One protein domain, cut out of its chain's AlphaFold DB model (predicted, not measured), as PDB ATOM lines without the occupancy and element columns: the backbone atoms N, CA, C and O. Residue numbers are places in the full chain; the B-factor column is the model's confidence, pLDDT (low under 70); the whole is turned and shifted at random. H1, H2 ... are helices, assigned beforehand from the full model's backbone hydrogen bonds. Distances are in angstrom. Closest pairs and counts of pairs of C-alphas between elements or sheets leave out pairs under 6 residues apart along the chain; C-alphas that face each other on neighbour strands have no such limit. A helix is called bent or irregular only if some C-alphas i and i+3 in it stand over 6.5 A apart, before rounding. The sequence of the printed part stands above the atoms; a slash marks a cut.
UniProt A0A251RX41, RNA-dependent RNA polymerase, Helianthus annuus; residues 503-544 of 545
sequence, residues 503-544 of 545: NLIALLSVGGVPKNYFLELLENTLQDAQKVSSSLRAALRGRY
ATOM      1  N   ASN A 503      -7.696  16.469  22.359       92.81
ATOM      2  CA  ASN A 503      -8.277  17.764  22.003       92.81
ATOM      3  C   ASN A 503      -7.319  18.908  22.371       92.81
ATOM      4  O   ASN A 503      -7.162  19.851  21.604       92.81
ATOM      5  N   LEU A 504      -6.650  18.802  23.524       91.94
ATOM      6  CA  LEU A 504      -5.665  19.788  23.959       91.94
ATOM      7  C   LEU A 504      -4.363  19.684  23.146       91.94
ATOM      8  O   LEU A 504      -3.791  20.717  22.828       91.94
ATOM      9  N   ILE A 505      -3.951  18.484  22.707       91.75
ATOM     10  CA  ILE A 505      -2.843  18.308  21.741       91.75
ATOM     11  C   ILE A 505      -3.117  19.075  20.444       91.75
ATOM     12  O   ILE A 505      -2.232  19.778  19.962       91.75
ATOM     13  N   ALA A 506      -4.333  18.982  19.896       92.00
ATOM     14  CA  ALA A 506      -4.700  19.700  18.675       92.00
ATOM     15  C   ALA A 506      -4.616  21.227  18.864       92.00
ATOM     16  O   ALA A 506      -4.006  21.912  18.047       92.00
ATOM     17  N   LEU A 507      -5.157  21.751  19.972       95.19
ATOM     18  CA  LEU A 507      -5.090  23.182  20.297       95.19
ATOM     19  C   LEU A 507      -3.649  23.669  20.515       95.19
ATOM     20  O   LEU A 507      -3.267  24.705  19.983       95.19
ATOM     21  N   LEU A 508      -2.833  22.913  21.254       95.00
ATOM     22  CA  LEU A 508      -1.433  23.259  21.511       95.00
ATOM     23  C   LEU A 508      -0.563  23.164  20.246       95.00
ATOM     24  O   LEU A 508       0.333  23.984  20.074       95.00
ATOM     25  N   SER A 509      -0.854  22.225  19.339       93.12
ATOM     26  CA  SER A 509      -0.214  22.159  18.013       93.12
ATOM     27  C   SER A 509      -0.477  23.428  17.195       93.12
ATOM     28  O   SER A 509       0.445  23.974  16.599       93.12
ATOM     29  N   VAL A 510      -1.720  23.933  17.202       94.81
ATOM     30  CA  VAL A 510      -2.072  25.222  16.568       94.81
ATOM     31  C   VAL A 510      -1.393  26.394  17.285       94.81
ATOM     32  O   VAL A 510      -0.939  27.327  16.633       94.81
ATOM     33  N   GLY A 511      -1.245  26.314  18.610       95.19
ATOM     34  CA  GLY A 511      -0.458  27.246  19.424       95.19
ATOM     35  C   GLY A 511       1.067  27.151  19.255       95.19
ATOM     36  O   GLY A 511       1.789  27.766  20.033       95.19
ATOM     37  N   GLY A 512       1.570  26.386  18.279       95.88
ATOM     38  CA  GLY A 512       2.995  26.317  17.937       95.88
ATOM     39  C   GLY A 512       3.832  25.327  18.753       95.88
ATOM     40  O   GLY A 512       5.052  25.306  18.595       95.88
ATOM     41  N   VAL A 513       3.228  24.485  19.601       95.94
ATOM     42  CA  VAL A 513       3.977  23.438  20.321       95.94
ATOM     43  C   VAL A 513       4.469  22.373  19.321       95.94
ATOM     44  O   VAL A 513       3.645  21.802  18.598       95.94
ATOM     45  N   PRO A 514       5.782  22.062  19.262       95.12
ATOM     46  CA  PRO A 514       6.330  21.153  18.256       95.12
ATOM     47  C   PRO A 514       5.748  19.737  18.322       95.12
ATOM     48  O   PRO A 514       5.648  19.141  19.394       95.12
ATOM     49  N   LYS A 515       5.472  19.137  17.154       91.56
ATOM     50  CA  LYS A 515       4.957  17.758  17.036       91.56
ATOM     51  C   LYS A 515       5.791  16.737  17.823       91.56
ATOM     52  O   LYS A 515       5.224  15.849  18.456       91.56
ATOM     53  N   ASN A 516       7.117  16.879  17.804       93.94
ATOM     54  CA  ASN A 516       8.038  15.945  18.457       93.94
ATOM     55  C   ASN A 516       7.844  15.894  19.980       93.94
ATOM     56  O   ASN A 516       7.936  14.812  20.545       93.94
ATOM     57  N   TYR A 517       7.460  17.005  20.621       93.25
ATOM     58  CA  TYR A 517       7.157  17.042  22.057       93.25
ATOM     59  C   TYR A 517       5.983  16.116  22.423       93.25
ATOM     60  O   TYR A 517       6.017  15.402  23.424       93.25
ATOM     61  N   PHE A 518       4.943  16.066  21.582       92.81
ATOM     62  CA  PHE A 518       3.812  15.156  21.792       92.81
ATOM     63  C   PHE A 518       4.157  13.696  21.489       92.81
ATOM     64  O   PHE A 518       3.607  12.805  22.132       92.81
ATOM     65  N   LEU A 519       5.050  13.446  20.523       90.38
ATOM     66  CA  LEU A 519       5.545  12.098  20.226       90.38
ATOM     67  C   LEU A 519       6.403  11.560  21.378       90.38
ATOM     68  O   LEU A 519       6.205  10.425  21.789       90.38
ATOM     69  N   GLU A 520       7.275  12.389  21.953       91.62
ATOM     70  CA  GLU A 520       8.080  12.051  23.130       91.62
ATOM     71  C   GLU A 520       7.203  11.778  24.363       91.62
ATOM     72  O   GLU A 520       7.392  10.783  25.062       91.62
ATOM     73  N   LEU A 521       6.176  12.601  24.607       88.44
ATOM     74  CA  LEU A 521       5.221  12.360  25.694       88.44
ATOM     75  C   LEU A 521       4.435  11.048  25.505       88.44
ATOM     76  O   LEU A 521       4.171  10.339  26.479       88.44
ATOM     77  N   LEU A 522       4.067  10.716  24.262       86.12
ATOM     78  CA  LEU A 522       3.409   9.452  23.929       86.12
ATOM     79  C   LEU A 522       4.350   8.260  24.151       86.12
ATOM     80  O   LEU A 522       3.944   7.298  24.794       86.12
ATOM     81  N   GLU A 523       5.591   8.348  23.677       87.81
ATOM     82  CA  GLU A 523       6.624   7.322  23.843       87.81
ATOM     83  C   GLU A 523       6.899   7.041  25.328       87.81
ATOM     84  O   GLU A 523       6.786   5.902  25.775       87.81
ATOM     85  N   ASN A 524       7.112   8.086  26.134       85.94
ATOM     86  CA  ASN A 524       7.272   7.960  27.586       85.94
ATOM     87  C   ASN A 524       6.057   7.276  28.247       85.94
ATOM     88  O   ASN A 524       6.215   6.391  29.091       85.94
ATOM     89  N   THR A 525       4.836   7.622  27.821       83.81
ATOM     90  CA  THR A 525       3.598   6.999  28.328       83.81
ATOM     91  C   THR A 525       3.496   5.518  27.933       83.81
ATOM     92  O   THR A 525       3.043   4.696  28.734       83.81
ATOM     93  N   LEU A 526       3.923   5.153  26.720       83.88
ATOM     94  CA  LEU A 526       3.955   3.766  26.244       83.88
ATOM     95  C   LEU A 526       4.995   2.935  27.008       83.88
ATOM     96  O   LEU A 526       4.682   1.827  27.448       83.88
ATOM     97  N   GLN A 527       6.190   3.481  27.238       83.94
ATOM     98  CA  GLN A 527       7.228   2.833  28.039       83.94
ATOM     99  C   GLN A 527       6.781   2.622  29.489       83.94
ATOM    100  O   GLN A 527       7.007   1.553  30.055       83.94
ATOM    101  N   ASP A 528       6.105   3.595  30.102       79.50
ATOM    102  CA  ASP A 528       5.568   3.435  31.457       79.50
ATOM    103  C   ASP A 528       4.438   2.395  31.520       79.50
ATOM    104  O   ASP A 528       4.400   1.592  32.456       79.50
ATOM    105  N   ALA A 529       3.585   2.300  30.494       76.75
ATOM    106  CA  ALA A 529       2.607   1.216  30.386       76.75
ATOM    107  C   ALA A 529       3.281  -0.174  30.288       76.75
ATOM    108  O   ALA A 529       2.848  -1.117  30.956       76.75
ATOM    109  N   GLN A 530       4.381  -0.294  29.535       75.94
ATOM    110  CA  GLN A 530       5.176  -1.530  29.429       75.94
ATOM    111  C   GLN A 530       5.911  -1.889  30.739       75.94
ATOM    112  O   GLN A 530       6.018  -3.069  31.098       75.94
ATOM    113  N   LYS A 531       6.369  -0.896  31.515       71.94
ATOM    114  CA  LYS A 531       6.918  -1.100  32.874       71.94
ATOM    115  C   LYS A 531       5.850  -1.603  33.856       71.94
ATOM    116  O   LYS A 531       6.156  -2.381  34.759       71.94
ATOM    117  N   VAL A 532       4.589  -1.198  33.681       67.38
ATOM    118  CA  VAL A 532       3.464  -1.685  34.501       67.38
ATOM    119  C   VAL A 532       3.103  -3.136  34.171       67.38
ATOM    120  O   VAL A 532       2.831  -3.903  35.094       67.38
ATOM    121  N   SER A 533       3.151  -3.553  32.900       63.84
ATOM    122  CA  SER A 533       2.869  -4.946  32.511       63.84
ATOM    123  C   SER A 533       3.981  -5.939  32.871       63.84
ATOM    124  O   SER A 533       3.713  -7.130  32.982       63.84
ATOM    125  N   SER A 534       5.216  -5.471  33.070       66.44
ATOM    126  CA  SER A 534       6.391  -6.313  33.360       66.44
ATOM    127  C   SER A 534       6.696  -6.498  34.855       66.44
ATOM    128  O   SER A 534       7.625  -7.222  35.209       66.44
ATOM    129  N   SER A 535       5.921  -5.890  35.763       61.09
ATOM    130  CA  SER A 535       6.152  -5.987  37.210       61.09
ATOM    131  C   SER A 535       4.854  -6.132  37.996       61.09
ATOM    132  O   SER A 535       4.032  -5.219  38.037       61.09
ATOM    133  N   LEU A 536       4.710  -7.240  38.734       58.41
ATOM    134  CA  LEU A 536       3.579  -7.483  39.644       58.41
ATOM    135  C   LEU A 536       3.386  -6.330  40.651       58.41
ATOM    136  O   LEU A 536       2.262  -5.949  40.974       58.41
ATOM    137  N   ARG A 537       4.489  -5.724  41.108       56.66
ATOM    138  CA  ARG A 537       4.487  -4.602  42.061       56.66
ATOM    139  C   ARG A 537       4.051  -3.282  41.410       56.66
ATOM    140  O   ARG A 537       3.458  -2.446  42.087       56.66
ATOM    141  N   ALA A 538       4.314  -3.107  40.112       55.00
ATOM    142  CA  ALA A 538       3.833  -1.969  39.329       55.00
ATOM    143  C   ALA A 538       2.361  -2.148  38.920       55.00
ATOM    144  O   ALA A 538       1.573  -1.225  39.106       55.00
ATOM    145  N   ALA A 539       1.953  -3.347  38.492       57.69
ATOM    146  CA  ALA A 539       0.560  -3.697  38.201       57.69
ATOM    147  C   ALA A 539      -0.372  -3.474  39.407       57.69
ATOM    148  O   ALA A 539      -1.474  -2.945  39.254       57.69
ATOM    149  N   LEU A 540       0.080  -3.796  40.626       52.06
ATOM    150  CA  LEU A 540      -0.671  -3.522  41.859       52.06
ATOM    151  C   LEU A 540      -0.825  -2.018  42.161       52.06
ATOM    152  O   LEU A 540      -1.856  -1.622  42.695       52.06
ATOM    153  N   ARG A 541       0.143  -1.169  41.779       54.00
ATOM    154  CA  ARG A 541      -0.004   0.301  41.837       54.00
ATOM    155  C   ARG A 541      -0.878   0.839  40.696       54.00
ATOM    156  O   ARG A 541      -1.647   1.767  40.911       54.00
ATOM    157  N   GLY A 542      -0.814   0.217  39.517       46.59
ATOM    158  CA  GLY A 542      -1.618   0.554  38.339       46.59
ATOM    159  C   GLY A 542      -3.130   0.406  38.547       46.59
ATOM    160  O   GLY A 542      -3.899   1.137  37.935       46.59
ATOM    161  N   ARG A 543      -3.573  -0.465  39.468       38.31
ATOM    162  CA  ARG A 543      -4.998  -0.643  39.826       38.31
ATOM    163  C   ARG A 543      -5.662   0.567  40.512       38.31
ATOM    164  O   ARG A 543      -6.862   0.508  40.767       38.31
ATOM    165  N   TYR A 544      -4.915   1.629  40.821       34.59
ATOM    166  CA  TYR A 544      -5.419   2.843  41.481       34.59
ATOM    167  C   TYR A 544      -5.471   4.092  40.573       34.59
ATOM    168  O   TYR A 544      -5.743   5.184  41.078       34.59
TER     169      TYR A 544
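AT A GLANCE: This is residues 503 to 544 of the 545 residues of the protein "RNA-dependent RNA polymerase" of Helianthus annuus (UniProt A0A251RX41). Picture a wide, open bracket: one long straight helix, H2, makes the back, and a short helix at each end, H1 and H3, turns back to the same side of it. The space between H1 and H3 is empty, and residues 519 to 527, which belong to the long helix H2, stand free. The printed part has 42 residues with three named helices, in the order H1, H2, H3, and no named strand; the class is all helix. The whole is extended, with a radius of gyration of the C-alphas of 14.2 A, and the C-alphas span 40 by 18 by 8 A.

IN THESE COORDINATES: Begin at C-alpha 503, at (-8.277, 17.764, 22.003), where H1 starts; it holds residues 503 to 510. After a link of 4 residues, find C-alpha 515 at (4.957, 17.758, 17.036), the first of H2, which holds residues 515 to 533 and measures 27.6 A from first to last C-alpha. C-alpha 533 closes it at (2.869, -4.946, 32.511). After a link of 2 residues begins H3, residues 536 to 542, which ends at C-alpha 542 at (-1.618, 0.554, 38.339) and measures 9.7 A from first to last C-alpha. None of the three helices is bent.

HOW THE PARTS SIT: Look first at Ser 509 and Lys 515, whose C-alphas, 6.9 A apart, are the closest of H1 and H2. These two helices are close but not clearly touching, with 2 pairs of C-alphas within 8 A. They run opposite ways at a shallow tilt of 31 degrees. At the other end of H2, go to Val 532 and Ala 538: their C-alphas, 4.9 A apart, are the closest of H2 and H3. H2 and H3 touch only at the corner by their link, H2 with residues 531 to 533 alone. They run opposite ways at a steep tilt of 51 degrees. H1 and H3 are apart. In the backbone of H1 and H2 every O i to N i+4 pair is within hydrogen-bond range; in H3 it is 2 of 3.

THE WHOLE: The C-alphas farthest apart are those of Val 510 and Leu 536, at 40.4 A, while the first and last printed C-alphas, of Asn 503 and Tyr 544, are 24.7 A apart. The printed part has no cut, and both links, H1 to H2 and H2 to H3, are tight. Read the B-factor column with care from residue 532 on: residues 532 to 544 are under 70, and the mean pLDDT of H3 is 54, against 93 for H1. The mean pLDDT of the printed part is 78.5.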